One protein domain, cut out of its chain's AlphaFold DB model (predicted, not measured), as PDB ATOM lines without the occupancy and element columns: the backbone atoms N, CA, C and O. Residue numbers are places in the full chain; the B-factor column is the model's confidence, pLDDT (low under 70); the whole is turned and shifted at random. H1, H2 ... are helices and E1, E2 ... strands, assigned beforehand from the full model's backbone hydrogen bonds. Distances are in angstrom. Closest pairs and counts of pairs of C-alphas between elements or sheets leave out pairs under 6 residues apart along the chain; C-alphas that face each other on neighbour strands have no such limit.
ATOM      1  N   PRO A 496       7.155 -29.422  33.429       97.00
ATOM      2  CA  PRO A 496       8.147 -28.354  33.491       97.00
ATOM      3  C   PRO A 496       7.513 -26.960  33.669       97.00
ATOM      4  O   PRO A 496       8.226 -25.961  33.634       97.00
ATOM      5  N   THR A 497       6.187 -26.872  33.828       98.12
ATOM      6  CA  THR A 497       5.433 -25.627  34.062       98.12
ATOM      7  C   THR A 497       5.138 -25.239  35.534       98.12
ATOM      8  O   THR A 497       4.434 -24.242  35.742       98.12
ATOM      9  N   PRO A 498       5.554 -25.949  36.612       97.44
ATOM     10  CA  PRO A 498       5.412 -25.444  37.982       97.44
ATOM     11  C   PRO A 498       6.297 -24.217  38.226       97.44
ATOM     12  O   PRO A 498       7.466 -24.203  37.857       97.44
ATOM     13  N   GLY A 499       5.746 -23.190  38.876       96.56
ATOM     14  CA  GLY A 499       6.482 -21.962  39.203       96.56
ATOM     15  C   GLY A 499       6.739 -21.009  38.029       96.56
ATOM     16  O   GLY A 499       7.343 -19.967  38.250       96.56
ATOM     17  N   LEU A 500       6.270 -21.329  36.816       97.81
ATOM     18  CA  LEU A 500       6.278 -20.410  35.675       97.81
ATOM     19  C   LEU A 500       4.973 -19.608  35.612       97.81
ATOM     20  O   LEU A 500       3.884 -20.169  35.758       97.81
ATOM     21  N   ASP A 501       5.089 -18.317  35.319       97.88
ATOM     22  CA  ASP A 501       3.985 -17.402  35.037       97.88
ATOM     23  C   ASP A 501       4.296 -16.495  33.827       97.88
ATOM     24  O   ASP A 501       5.344 -16.612  33.185       97.88
ATOM     25  N   GLY A 502       3.331 -15.644  33.460       96.88
ATOM     26  CA  GLY A 502       3.473 -14.641  32.400       96.88
ATOM     27  C   GLY A 502       4.034 -15.174  31.074       96.88
ATOM     28  O   GLY A 502       3.627 -16.222  30.573       96.88
ATOM     29  N   GLU A 503       4.983 -14.423  30.517       97.44
ATOM     30  CA  GLU A 503       5.693 -14.730  29.270       97.44
ATOM     31  C   GLU A 503       6.480 -16.047  29.349       97.44
ATOM     32  O   GLU A 503       6.445 -16.840  28.411       97.44
ATOM     33  N   ALA A 504       7.118 -16.342  30.489       97.81
ATOM     34  CA  ALA A 504       7.877 -17.579  30.682       97.81
ATOM     35  C   ALA A 504       6.977 -18.826  30.622       97.81
ATOM     36  O   ALA A 504       7.372 -19.857  30.071       97.81
ATOM     37  N   LEU A 505       5.745 -18.725  31.135       98.19
ATOM     38  CA  LEU A 505       4.745 -19.780  30.995       98.19
ATOM     39  C   LEU A 505       4.250 -19.910  29.546       98.19
ATOM     40  O   LEU A 505       4.180 -21.033  29.049       98.19
ATOM     41  N   SER A 506       3.950 -18.803  28.855       98.25
ATOM     42  CA  SER A 506       3.560 -18.843  27.434       98.25
ATOM     43  C   SER A 506       4.649 -19.469  26.559       98.25
ATOM     44  O   SER A 506       4.352 -20.373  25.782       98.25
ATOM     45  N   MET A 507       5.911 -19.071  26.744       98.19
ATOM     46  CA  MET A 507       7.068 -19.644  26.048       98.19
ATOM     47  C   MET A 507       7.206 -21.148  26.298       98.19
ATOM     48  O   MET A 507       7.405 -21.911  25.352       98.19
ATOM     49  N   LYS A 508       7.054 -21.611  27.547       98.25
ATOM     50  CA  LYS A 508       7.163 -23.047  27.844       98.25
ATOM     51  C   LYS A 508       5.982 -23.857  27.308       98.25
ATOM     52  O   LYS A 508       6.175 -24.990  26.877       98.25
ATOM     53  N   LEU A 509       4.776 -23.290  27.292       98.38
ATOM     54  CA  LEU A 509       3.611 -23.924  26.672       98.38
ATOM     55  C   LEU A 509       3.724 -23.975  25.143       98.38
ATOM     56  O   LEU A 509       3.334 -24.980  24.553       98.38
ATOM     57  N   ALA A 510       4.307 -22.954  24.514       98.12
ATOM     58  CA  ALA A 510       4.612 -22.943  23.086       98.12
ATOM     59  C   ALA A 510       5.672 -23.993  22.710       98.12
ATOM     60  O   ALA A 510       5.464 -24.749  21.765       98.12
ATOM     61  N   GLU A 511       6.758 -24.108  23.486       97.19
ATOM     62  CA  GLU A 511       7.774 -25.162  23.328       97.19
ATOM     63  C   GLU A 511       7.144 -26.563  23.444       97.19
ATOM     64  O   GLU A 511       7.354 -27.422  22.586       97.19
ATOM     65  N   LEU A 512       6.318 -26.779  24.475       96.81
ATOM     66  CA  LEU A 512       5.611 -28.042  24.688       96.81
ATOM     67  C   LEU A 512       4.621 -28.357  23.558       96.81
ATOM     68  O   LEU A 512       4.550 -29.509  23.143       96.81
ATOM     69  N   TRP A 513       3.881 -27.367  23.047       97.12
ATOM     70  CA  TRP A 513       2.943 -27.546  21.931       97.12
ATOM     71  C   TRP A 513       3.667 -27.854  20.614       97.12
ATOM     72  O   TRP A 513       3.272 -28.777  19.901       97.12
ATOM     73  N   ALA A 514       4.773 -27.157  20.330       95.69
ATOM     74  CA  ALA A 514       5.611 -27.415  19.161       95.69
ATOM     75  C   ALA A 514       6.219 -28.830  19.188       95.69
ATOM     76  O   ALA A 514       6.216 -29.523  18.175       95.69
ATOM     77  N   ALA A 515       6.657 -29.301  20.360       93.56
ATOM     78  CA  ALA A 515       7.125 -30.677  20.554       93.56
ATOM     79  C   ALA A 515       5.996 -31.734  20.520       93.56
ATOM     80  O   ALA A 515       6.268 -32.926  20.383       93.56
ATOM     81  N   TYR A 516       4.731 -31.326  20.664       95.00
ATOM     82  CA  TYR A 516       3.567 -32.218  20.652       95.00
ATOM     83  C   TYR A 516       2.991 -32.440  19.244       95.00
ATOM     84  O   TYR A 516       2.390 -33.480  18.976       95.00
ATOM     85  N   ARG A 517       3.160 -31.463  18.348       94.38
ATOM     86  CA  ARG A 517       2.594 -31.422  16.993       94.38
ATOM     87  C   ARG A 517       3.730 -31.438  15.972       94.38
ATOM     88  O   ARG A 517       4.365 -30.417  15.756       94.38
ATOM     89  N   PHE A 518       3.969 -32.574  15.325       92.56
ATOM     90  CA  PHE A 518       5.163 -32.878  14.525       92.56
ATOM     91  C   PHE A 518       5.377 -31.966  13.302       92.56
ATOM     92  O   PHE A 518       6.479 -31.930  12.767       92.56
ATOM     93  N   VAL A 519       4.358 -31.208  12.881       92.50
ATOM     94  CA  VAL A 519       4.445 -30.186  11.818       92.50
ATOM     95  C   VAL A 519       5.021 -28.849  12.327       92.50
ATOM     96  O   VAL A 519       5.590 -28.082  11.555       92.50
ATOM     97  N   LEU A 520       4.902 -28.554  13.626       93.44
ATOM     98  CA  LEU A 520       5.281 -27.266  14.221       93.44
ATOM     99  C   LEU A 520       6.778 -27.047  14.563       93.44
ATOM    100  O   LEU A 520       7.126 -25.878  14.719       93.44
ATOM    101  N   PRO A 521       7.700 -28.039  14.647       89.56
ATOM    102  CA  PRO A 521       9.120 -27.787  14.952       89.56
ATOM    103  C   PRO A 521       9.873 -26.896  13.949       89.56
ATOM    104  O   PRO A 521      10.987 -26.466  14.237       89.56
ATOM    105  N   VAL A 522       9.290 -26.634  12.775       89.25
ATOM    106  CA  VAL A 522       9.830 -25.723  11.748       89.25
ATOM    107  C   VAL A 522       9.501 -24.247  12.054       89.25
ATOM    108  O   VAL A 522      10.153 -23.347  11.530       89.25
ATOM    109  N   ILE A 523       8.503 -23.991  12.906       92.81
ATOM    110  CA  ILE A 523       8.018 -22.654  13.285       92.81
ATOM    111  C   ILE A 523       8.814 -22.131  14.488       92.81
ATOM    112  O   ILE A 523       9.225 -22.906  15.355       92.81
ATOM    113  N   GLN A 524       9.028 -20.814  14.585       95.38
ATOM    114  CA  GLN A 524       9.727 -20.261  15.745       95.38
ATOM    115  C   GLN A 524       8.823 -20.303  16.984       95.38
ATOM    116  O   GLN A 524       7.690 -19.826  16.971       95.38
ATOM    117  N   ILE A 525       9.347 -20.828  18.097       97.19
ATOM    118  CA  ILE A 525       8.597 -20.972  19.360       97.19
ATOM    119  C   ILE A 525       8.031 -19.623  19.841       97.19
ATOM    120  O   ILE A 525       6.931 -19.585  20.388       97.19
ATOM    121  N   ASN A 526       8.737 -18.518  19.575       97.12
ATOM    122  CA  ASN A 526       8.289 -17.158  19.881       97.12
ATOM    123  C   ASN A 526       6.967 -16.804  19.174       97.12
ATOM    124  O   ASN A 526       6.068 -16.274  19.813       97.12
ATOM    125  N   GLU A 527       6.811 -17.149  17.891       97.69
ATOM    126  CA  GLU A 527       5.606 -16.843  17.096       97.69
ATOM    127  C   GLU A 527       4.380 -17.576  17.672       97.69
ATOM    128  O   GLU A 527       3.304 -17.000  17.853       97.69
ATOM    129  N   ILE A 528       4.579 -18.838  18.069       97.88
ATOM    130  CA  ILE A 528       3.567 -19.640  18.767       97.88
ATOM    131  C   ILE A 528       3.233 -19.005  20.129       97.88
ATOM    132  O   ILE A 528       2.051 -18.896  20.466       97.88
ATOM    133  N   ALA A 529       4.237 -18.560  20.894       98.06
ATOM    134  CA  ALA A 529       4.073 -17.966  22.223       98.06
ATOM    135  C   ALA A 529       3.358 -16.604  22.203       98.06
ATOM    136  O   ALA A 529       2.457 -16.395  23.015       98.06
ATOM    137  N   ASP A 530       3.685 -15.722  21.255       97.81
ATOM    138  CA  ASP A 530       3.010 -14.431  21.046       97.81
ATOM    139  C   ASP A 530       1.523 -14.621  20.693       97.81
ATOM    140  O   ASP A 530       0.653 -13.837  21.090       97.81
ATOM    141  N   SER A 531       1.201 -15.707  19.985       97.62
ATOM    142  CA  SER A 531      -0.179 -16.079  19.659       97.62
ATOM    143  C   SER A 531      -0.963 -16.682  20.841       97.62
ATOM    144  O   SER A 531      -2.203 -16.749  20.804       97.62
ATOM    145  N   LEU A 532      -0.263 -17.125  21.892       98.25
ATOM    146  CA  LEU A 532      -0.788 -17.884  23.025       98.25
ATOM    147  C   LEU A 532      -1.240 -16.944  24.150       98.25
ATOM    148  O   LEU A 532      -0.517 -16.062  24.604       98.25
ATOM    149  N   ARG A 533      -2.458 -17.156  24.663       97.88
ATOM    150  CA  ARG A 533      -2.952 -16.471  25.871       97.88
ATOM    151  C   ARG A 533      -3.445 -17.485  26.885       97.88
ATOM    152  O   ARG A 533      -4.441 -18.165  26.630       97.88
ATOM    153  N   VAL A 534      -2.785 -17.552  28.037       98.25
ATOM    154  CA  VAL A 534      -3.257 -18.313  29.201       98.25
ATOM    155  C   VAL A 534      -4.580 -17.707  29.684       98.25
ATOM    156  O   VAL A 534      -4.680 -16.503  29.910       98.25
ATOM    157  N   LEU A 535      -5.614 -18.542  29.803       97.31
ATOM    158  CA  LEU A 535      -6.962 -18.163  30.236       97.31
ATOM    159  C   LEU A 535      -7.198 -18.471  31.719       97.31
ATOM    160  O   LEU A 535      -7.916 -17.727  32.389       97.31
ATOM    161  N   SER A 536      -6.609 -19.558  32.227       97.50
ATOM    162  CA  SER A 536      -6.563 -19.892  33.654       97.50
ATOM    163  C   SER A 536      -5.473 -20.927  33.953       97.50
ATOM    164  O   SER A 536      -5.156 -21.779  33.124       97.50
ATOM    165  N   THR A 537      -4.931 -20.884  35.171       97.81
ATOM    166  CA  THR A 537      -3.947 -21.856  35.670       97.81
ATOM    167  C   THR A 537      -4.535 -22.599  36.865       97.81
ATOM    168  O   THR A 537      -5.016 -21.974  37.808       97.81
ATOM    169  N   HIS A 538      -4.485 -23.930  36.836       97.25
ATOM    170  CA  HIS A 538      -4.946 -24.822  37.898       97.25
ATOM    171  C   HIS A 538      -3.815 -25.807  38.277       97.25
ATOM    172  O   HIS A 538      -2.958 -26.097  37.436       97.25
ATOM    173  N   PRO A 539      -3.770 -26.370  39.502       96.81
ATOM    174  CA  PRO A 539      -2.717 -27.322  39.879       96.81
ATOM    175  C   PRO A 539      -2.667 -28.599  39.023       96.81
ATOM    176  O   PRO A 539      -1.609 -29.208  38.919       96.81
ATOM    177  N   ALA A 540      -3.780 -28.990  38.391       97.25
ATOM    178  CA  ALA A 540      -3.849 -30.170  37.518       97.25
ATOM    179  C   ALA A 540      -3.732 -29.859  36.008       97.25
ATOM    180  O   ALA A 540      -3.385 -30.744  35.227       97.25
ATOM    181  N   PHE A 541      -4.017 -28.627  35.573       98.06
ATOM    182  CA  PHE A 541      -4.061 -28.255  34.151       98.06
ATOM    183  C   PHE A 541      -3.899 -26.744  33.936       98.06
ATOM    184  O   PHE A 541      -4.102 -25.945  34.847       98.06
ATOM    185  N   ILE A 542      -3.581 -26.331  32.713       98.56
ATOM    186  CA  ILE A 542      -3.525 -24.918  32.313       98.56
ATOM    187  C   ILE A 542      -4.403 -24.732  31.087       98.56
ATOM    188  O   ILE A 542      -4.180 -25.395  30.076       98.56
ATOM    189  N   VAL A 543      -5.391 -23.843  31.169       98.50
ATOM    190  CA  VAL A 543      -6.252 -23.488  30.037       98.50
ATOM    191  C   VAL A 543      -5.641 -22.301  29.315       98.50
ATOM    192  O   VAL A 543      -5.290 -21.295  29.932       98.50
ATOM    193  N   MET A 544      -5.554 -22.394  27.998       98.38
ATOM    194  CA  MET A 544      -5.020 -21.365  27.118       98.38
ATOM    195  C   MET A 544      -5.905 -21.207  25.881       98.38
ATOM    196  O   MET A 544      -6.835 -21.975  25.644       98.38
ATOM    197  N   SER A 545      -5.599 -20.197  25.082       97.88
ATOM    198  CA  SER A 545      -6.132 -20.026  23.737       97.88
ATOM    199  C   SER A 545      -4.990 -19.747  22.772       97.88
ATOM    200  O   SER A 545      -4.038 -19.061  23.155       97.88
ATOM    201  N   LEU A 546      -5.091 -20.264  21.550       97.88
ATOM    202  CA  LEU A 546      -4.037 -20.228  20.533       97.88
ATOM    203  C   LEU A 546      -4.622 -19.845  19.169       97.88
ATOM    204  O   LEU A 546      -5.799 -20.112  18.911       97.88
ATOM    205  N   SER A 547      -3.823 -19.203  18.312       97.75
ATOM    206  CA  SER A 547      -4.241 -18.835  16.952       97.75
ATOM    207  C   SER A 547      -4.600 -20.047  16.098       97.75
ATOM    208  O   SER A 547      -3.982 -21.107  16.224       97.75
ATOM    209  N   ARG A 548      -5.589 -19.870  15.208       96.88
ATOM    210  CA  ARG A 548      -6.023 -20.865  14.217       96.88
ATOM    211  C   ARG A 548      -4.845 -21.496  13.471       96.88
ATOM    212  O   ARG A 548      -4.876 -22.695  13.233       96.88
ATOM    213  N   GLU A 549      -3.833 -20.708  13.114       96.88
ATOM    214  CA  GLU A 549      -2.702 -21.148  12.283       96.88
ATOM    215  C   GLU A 549      -1.824 -22.241  12.924       96.88
ATOM    216  O   GLU A 549      -1.116 -22.952  12.216       96.88
ATOM    217  N   TYR A 550      -1.920 -22.439  14.244       96.94
ATOM    218  CA  TYR A 550      -1.198 -23.487  14.979       96.94
ATOM    219  C   TYR A 550      -2.081 -24.694  15.345       96.94
ATOM    220  O   TYR A 550      -1.672 -25.546  16.142       96.94
ATOM    221  N   ILE A 551      -3.289 -24.774  14.775       96.62
ATOM    222  CA  ILE A 551      -4.277 -25.848  14.947       96.62
ATOM    223  C   ILE A 551      -4.507 -26.529  13.590       96.62
ATOM    224  O   ILE A 551      -4.481 -25.877  12.552       96.62
ATOM    225  N   SER A 552      -4.754 -27.842  13.583       95.12
ATOM    226  CA  SER A 552      -5.001 -28.579  12.338       95.12
ATOM    227  C   SER A 552      -6.251 -28.082  11.604       95.12
ATOM    228  O   SER A 552      -7.333 -28.000  12.193       95.12
ATOM    229  N   GLU A 553      -6.137 -27.820  10.300       94.75
ATOM    230  CA  GLU A 553      -7.285 -27.414   9.481       94.75
ATOM    231  C   GLU A 553      -8.326 -28.534   9.346       94.75
ATOM    232  O   GLU A 553      -9.523 -28.249   9.329       94.75
ATOM    233  N   ASN A 554      -7.906 -29.804   9.361       93.44
ATOM    234  CA  ASN A 554      -8.821 -30.948   9.357       93.44
ATOM    235  C   ASN A 554      -9.669 -30.990  10.637       93.44
ATOM    236  O   ASN A 554     -10.881 -31.185  10.564       93.44
ATOM    237  N   PHE A 555      -9.073 -30.702  11.801       94.69
ATOM    238  CA  PHE A 555      -9.817 -30.571  13.060       94.69
ATOM    239  C   PHE A 555     -10.832 -29.427  12.997       94.69
ATOM    240  O   PHE A 555     -11.993 -29.613  13.349       94.69
ATOM    241  N   LEU A 556     -10.420 -28.252  12.514       94.88
ATOM    242  CA  LEU A 556     -11.312 -27.099  12.362       94.88
ATOM    243  C   LEU A 556     -12.435 -27.347  11.343       94.88
ATOM    244  O   LEU A 556     -13.522 -26.792  11.493       94.88
ATOM    245  N   THR A 557     -12.192 -28.194  10.343       94.31
ATOM    246  CA  THR A 557     -13.178 -28.589   9.330       94.31
ATOM    247  C   THR A 557     -14.192 -29.583   9.895       94.31
ATOM    248  O   THR A 557     -15.388 -29.340   9.778       94.31
ATOM    249  N   GLN A 558     -13.736 -30.643  10.574       91.81
ATOM    250  CA  GLN A 558     -14.608 -31.627  11.233       91.81
ATOM    251  C   GLN A 558     -15.460 -30.990  12.340       91.81
ATOM    252  O   GLN A 558     -16.673 -31.169  12.386       91.81
ATOM    253  N   VAL A 559     -14.831 -30.218  13.231       90.50
ATOM    254  CA  VAL A 559     -15.493 -29.591  14.389       90.50
ATOM    255  C   VAL A 559     -16.348 -28.387  13.962       90.50
ATOM    256  O   VAL A 559     -17.326 -28.053  14.636       90.50
ATOM    257  N   GLY A 560     -16.022 -27.752  12.835       90.94
ATOM    258  CA  GLY A 560     -16.782 -26.649  12.252       90.94
ATOM    259  C   GLY A 560     -16.558 -25.285  12.929       90.94
ATOM    260  O   GLY A 560     -15.781 -25.152  13.882       90.94
ATOM    261  N   PRO A 561     -17.254 -24.228  12.462       88.19
ATOM    262  CA  PRO A 561     -16.962 -22.836  12.823       88.19
ATOM    263  C   PRO A 561     -17.128 -22.524  14.316       88.19
ATOM    264  O   PRO A 561     -16.462 -21.623  14.823       88.19
ATOM    265  N   GLY A 562     -17.953 -23.290  15.041       88.62
ATOM    266  CA  GLY A 562     -18.104 -23.163  16.492       88.62
ATOM    267  C   GLY A 562     -16.797 -23.358  17.272       88.62
ATOM    268  O   GLY A 562     -16.681 -22.838  18.380       88.62
ATOM    269  N   ALA A 563     -15.798 -24.050  16.709       90.81
ATOM    270  CA  ALA A 563     -14.482 -24.255  17.325       90.81
ATOM    271  C   ALA A 563     -13.725 -22.952  17.646       90.81
ATOM    272  O   ALA A 563     -12.902 -22.932  18.563       90.81
ATOM    273  N   LEU A 564     -13.981 -21.888  16.881       94.00
ATOM    274  CA  LEU A 564     -13.215 -20.646  16.903       94.00
ATOM    275  C   LEU A 564     -13.935 -19.567  17.714       94.00
ATOM    276  O   LEU A 564     -15.113 -19.287  17.496       94.00
ATOM    277  N   GLY A 565     -13.202 -18.910  18.614       91.62
ATOM    278  CA  GLY A 565     -13.664 -17.690  19.268       91.62
ATOM    279  C   GLY A 565     -13.820 -16.523  18.286       91.62
ATOM    280  O   GLY A 565     -13.370 -16.562  17.135       91.62
ATOM    281  N   SER A 566     -14.416 -15.427  18.759       89.19
ATOM    282  CA  SER A 566     -14.534 -14.179  17.987       89.19
ATOM    283  C   SER A 566     -13.179 -13.577  17.585       89.19
ATOM    284  O   SER A 566     -13.114 -12.832  16.612       89.19
ATOM    285  N   ASP A 567     -12.101 -13.942  18.284       94.12
ATOM    286  CA  ASP A 567     -10.705 -13.599  18.001       94.12
ATOM    287  C   ASP A 567      -9.968 -14.646  17.134       94.12
ATOM    288  O   ASP A 567      -8.741 -14.634  17.087       94.12
ATOM    289  N   GLN A 568     -10.699 -15.539  16.444       96.75
ATOM    290  CA  GLN A 568     -10.173 -16.623  15.586       96.75
ATOM    291  C   GLN A 568      -9.228 -17.600  16.307       96.75
ATOM    292  O   GLN A 568      -8.343 -18.203  15.696       96.75
ATOM    293  N   ARG A 569      -9.418 -17.769  17.618       96.94
ATOM    294  CA  ARG A 569      -8.544 -18.574  18.478       96.94
ATOM    295  C   ARG A 569      -9.307 -19.754  19.081       96.94
ATOM    296  O   ARG A 569     -10.491 -19.646  19.400       96.94
ATOM    297  N   VAL A 570      -8.633 -20.897  19.193       97.12
ATOM    298  CA  VAL A 570      -9.172 -22.145  19.765       97.12
ATOM    299  C   VAL A 570      -8.785 -22.219  21.237       97.12
ATOM    300  O   VAL A 570      -7.691 -21.790  21.602       97.12
ATOM    301  N   ALA A 571      -9.658 -22.762  22.087       98.00
ATOM    302  CA  ALA A 571      -9.342 -23.044  23.486       98.00
ATOM    303  C   ALA A 571      -8.656 -24.416  23.634       98.00
ATOM    304  O   ALA A 571      -9.123 -25.415  23.085       98.00
ATOM    305  N   LEU A 572      -7.572 -24.474  24.408       98.06
ATOM    306  CA  LEU A 572      -6.839 -25.702  24.726       98.06
ATOM    307  C   LEU A 572      -6.643 -25.828  26.239       98.06
ATOM    308  O   LEU A 572      -6.570 -24.818  26.939       98.06
ATOM    309  N   ALA A 573      -6.475 -27.049  26.739       98.38
ATOM    310  CA  ALA A 573      -5.878 -27.290  28.050       98.38
ATOM    311  C   ALA A 573      -4.643 -28.188  27.943       98.38
ATOM    312  O   ALA A 573      -4.656 -29.179  27.222       98.38
ATOM    313  N   TYR A 574      -3.600 -27.865  28.702       98.31
ATOM    314  CA  TYR A 574      -2.444 -28.727  28.948       98.31
ATOM    315  C   TYR A 574      -2.612 -29.392  30.317       98.31
ATOM    316  O   TYR A 574      -2.785 -28.690  31.317       98.31
ATOM    317  N   VAL A 575      -2.588 -30.725  30.379       97.62
ATOM    318  CA  VAL A 575      -2.734 -31.483  31.632       97.62
ATOM    319  C   VAL A 575      -1.364 -31.741  32.250       97.62
ATOM    320  O   VAL A 575      -0.561 -32.514  31.729       97.62
ATOM    321  N   ARG A 576      -1.120 -31.146  33.421       96.75
ATOM    322  CA  ARG A 576       0.174 -31.198  34.120       96.75
ATOM    323  C   ARG A 576       0.593 -32.624  34.494       96.75
ATOM    324  O   ARG A 576       1.768 -32.954  34.443       96.75
ATOM    325  N   GLN A 577      -0.357 -33.495  34.841       94.06
ATOM    326  CA  GLN A 577      -0.054 -34.862  35.292       94.06
ATOM    327  C   GLN A 577       0.380 -35.819  34.162       94.06
ATOM    328  O   GLN A 577       1.076 -36.797  34.432       94.06
ATOM    329  N   THR A 578      -0.046 -35.575  32.921       93.25
ATOM    330  CA  THR A 578       0.119 -36.508  31.786       93.25
ATOM    331  C   THR A 578       0.903 -35.918  30.617       93.25
ATOM    332  O   THR A 578       1.341 -36.664  29.743       93.25
ATOM    333  N   GLY A 579       1.059 -34.593  30.572       94.94
ATOM    334  CA  GLY A 579       1.610 -33.880  29.426       94.94
ATOM    335  C   GLY A 579       0.678 -33.844  28.212       94.94
ATOM    336  O   GLY A 579       1.132 -33.453  27.139       94.94
ATOM    337  N   GLU A 580      -0.588 -34.267  28.348       95.12
ATOM    338  CA  GLU A 580      -1.546 -34.336  27.237       95.12
ATOM    339  C   GLU A 580      -2.187 -32.963  26.955       95.12
ATOM    340  O   GLU A 580      -2.545 -32.224  27.879       95.12
ATOM    341  N   PHE A 581      -2.326 -32.616  25.672       97.25
ATOM    342  CA  PHE A 581      -3.015 -31.406  25.219       97.25
ATOM    343  C   PHE A 581      -4.431 -31.741  24.737       97.25
ATOM    344  O   PHE A 581      -4.636 -32.631  23.915       97.25
ATOM    345  N   LEU A 582      -5.406 -30.985  25.233       96.88
ATOM    346  CA  LEU A 582      -6.836 -31.162  25.008       96.88
ATOM    347  C   LEU A 582      -7.376 -29.975  24.202       96.88
ATOM    348  O   LEU A 582      -7.481 -28.869  24.730       96.88
ATOM    349  N   LEU A 583      -7.742 -30.192  22.938       96.88
ATOM    350  CA  LEU A 583      -8.471 -29.213  22.116       96.88
ATOM    351  C   LEU A 583      -9.920 -29.099  22.626       96.88
ATOM    352  O   LEU A 583     -10.725 -29.989  22.367       96.88
ATOM    353  N   LEU A 584     -10.267 -28.038  23.359       97.75
ATOM    354  CA  LEU A 584     -11.491 -27.982  24.180       97.75
ATOM    355  C   LEU A 584     -12.799 -27.786  23.400       97.75
ATOM    356  O   LEU A 584     -13.874 -27.884  23.985       97.75
ATOM    357  N   SER A 585     -12.731 -27.562  22.087       96.25
ATOM    358  CA  SER A 585     -13.891 -27.633  21.193       96.25
ATOM    359  C   SER A 585     -14.305 -29.070  20.836       96.25
ATOM    360  O   SER A 585     -15.397 -29.259  20.302       96.25
ATOM    361  N   SER A 586     -13.477 -30.077  21.140       95.75
ATOM    362  CA  SER A 586     -13.857 -31.494  21.085       95.75
ATOM    363  C   SER A 586     -14.661 -31.877  22.333       95.75
ATOM    364  O   SER A 586     -14.286 -31.551  23.463       95.75
TER     365      SER A 586
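AT A GLANCE: This is residues 496 to 586 of the 690 residues of an uncharacterized protein of Lujinxingia litoralis (UniProt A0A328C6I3). A twisted sheet of four antiparallel strands, E1 to E4, has one long helix, H1, lying across one of its faces, and the short helix H2 packs on H1 and only grazes the sheet. The other short helix, H3, is set off from the sheet and from the other two helices. The printed part has 91 residues, with three named helices and four named strands along the chain as H1 H2 E1 E2 H3 E3 E4; the sheet order is E1 - E2 - E3 - E4. The class is mixed, helices and strands. The whole is compact, with a radius of gyration of the C-alphas of 12.4 A, and rounded, spanning 36 by 27 by 24 A.

IN THESE COORDINATES: H1, residues 502 to 516, begins at C-alpha 502, (3.473, -14.641, 32.400), and is 21.1 A from first to last C-alpha. H2 is residues 525 to 531, 10.1 A. E1 is residues 533 to 537, 11.2 A, and E2 is residues 541 to 547, 19.6 A. H3, residues 553 to 559, spans 9.8 A, with C-alpha 553 at (-7.285, -27.414, 9.481). E3 is residues 569 to 575, 19.3 A. E4, residues 581 to 583, spans 6.6 A and ends at C-alpha 583, (-8.471, -29.213, 22.116).

HOW THE PARTS SIT: E1 and E2 form a hairpin, antiparallel at 169 degrees, with N 535 and O 543 at 2.8 A, within hydrogen-bond range. The inner strands E2 and E3 are antiparallel at 154 degrees, with N 544 and O 572 at 2.8 A. E3 and E4 form a second hairpin at 147 degrees, with N 582 and O 573 at 2.8 A. H1 is on the sheet at a height of 8.9 A. It lies over E1 and only just over E2, on which 3 of its C-alphas fall, and runs across the strands, at 81 degrees to E1 on the local plane. The closest C-alphas of H1 and E1, those of Ser 506 and Val 534, are 7.1 A apart. H1 and H2 touch, the closest C-alphas being those of Ala 510 and Ala 529 at 5.1 A, with a steep tilt of 63 degrees, opposite ways. H2 only grazes the sheet, with its residues 528 to 531; the closest C-alphas of H2 and E2 are those of Ser 531 and Ser 547, 5.6 A. H3 is not on the sheet and is apart from H1 and H2. In H1, H2 and H3 every O i to N i+4 pair is within hydrogen-bond range.

THE WHOLE: The two C-alphas farthest apart are those of Gly 499 and Thr 557, 36.4 A. The printed part has no cut and no long link. Its mean pLDDT is 95.9, and no printed residue is under 70.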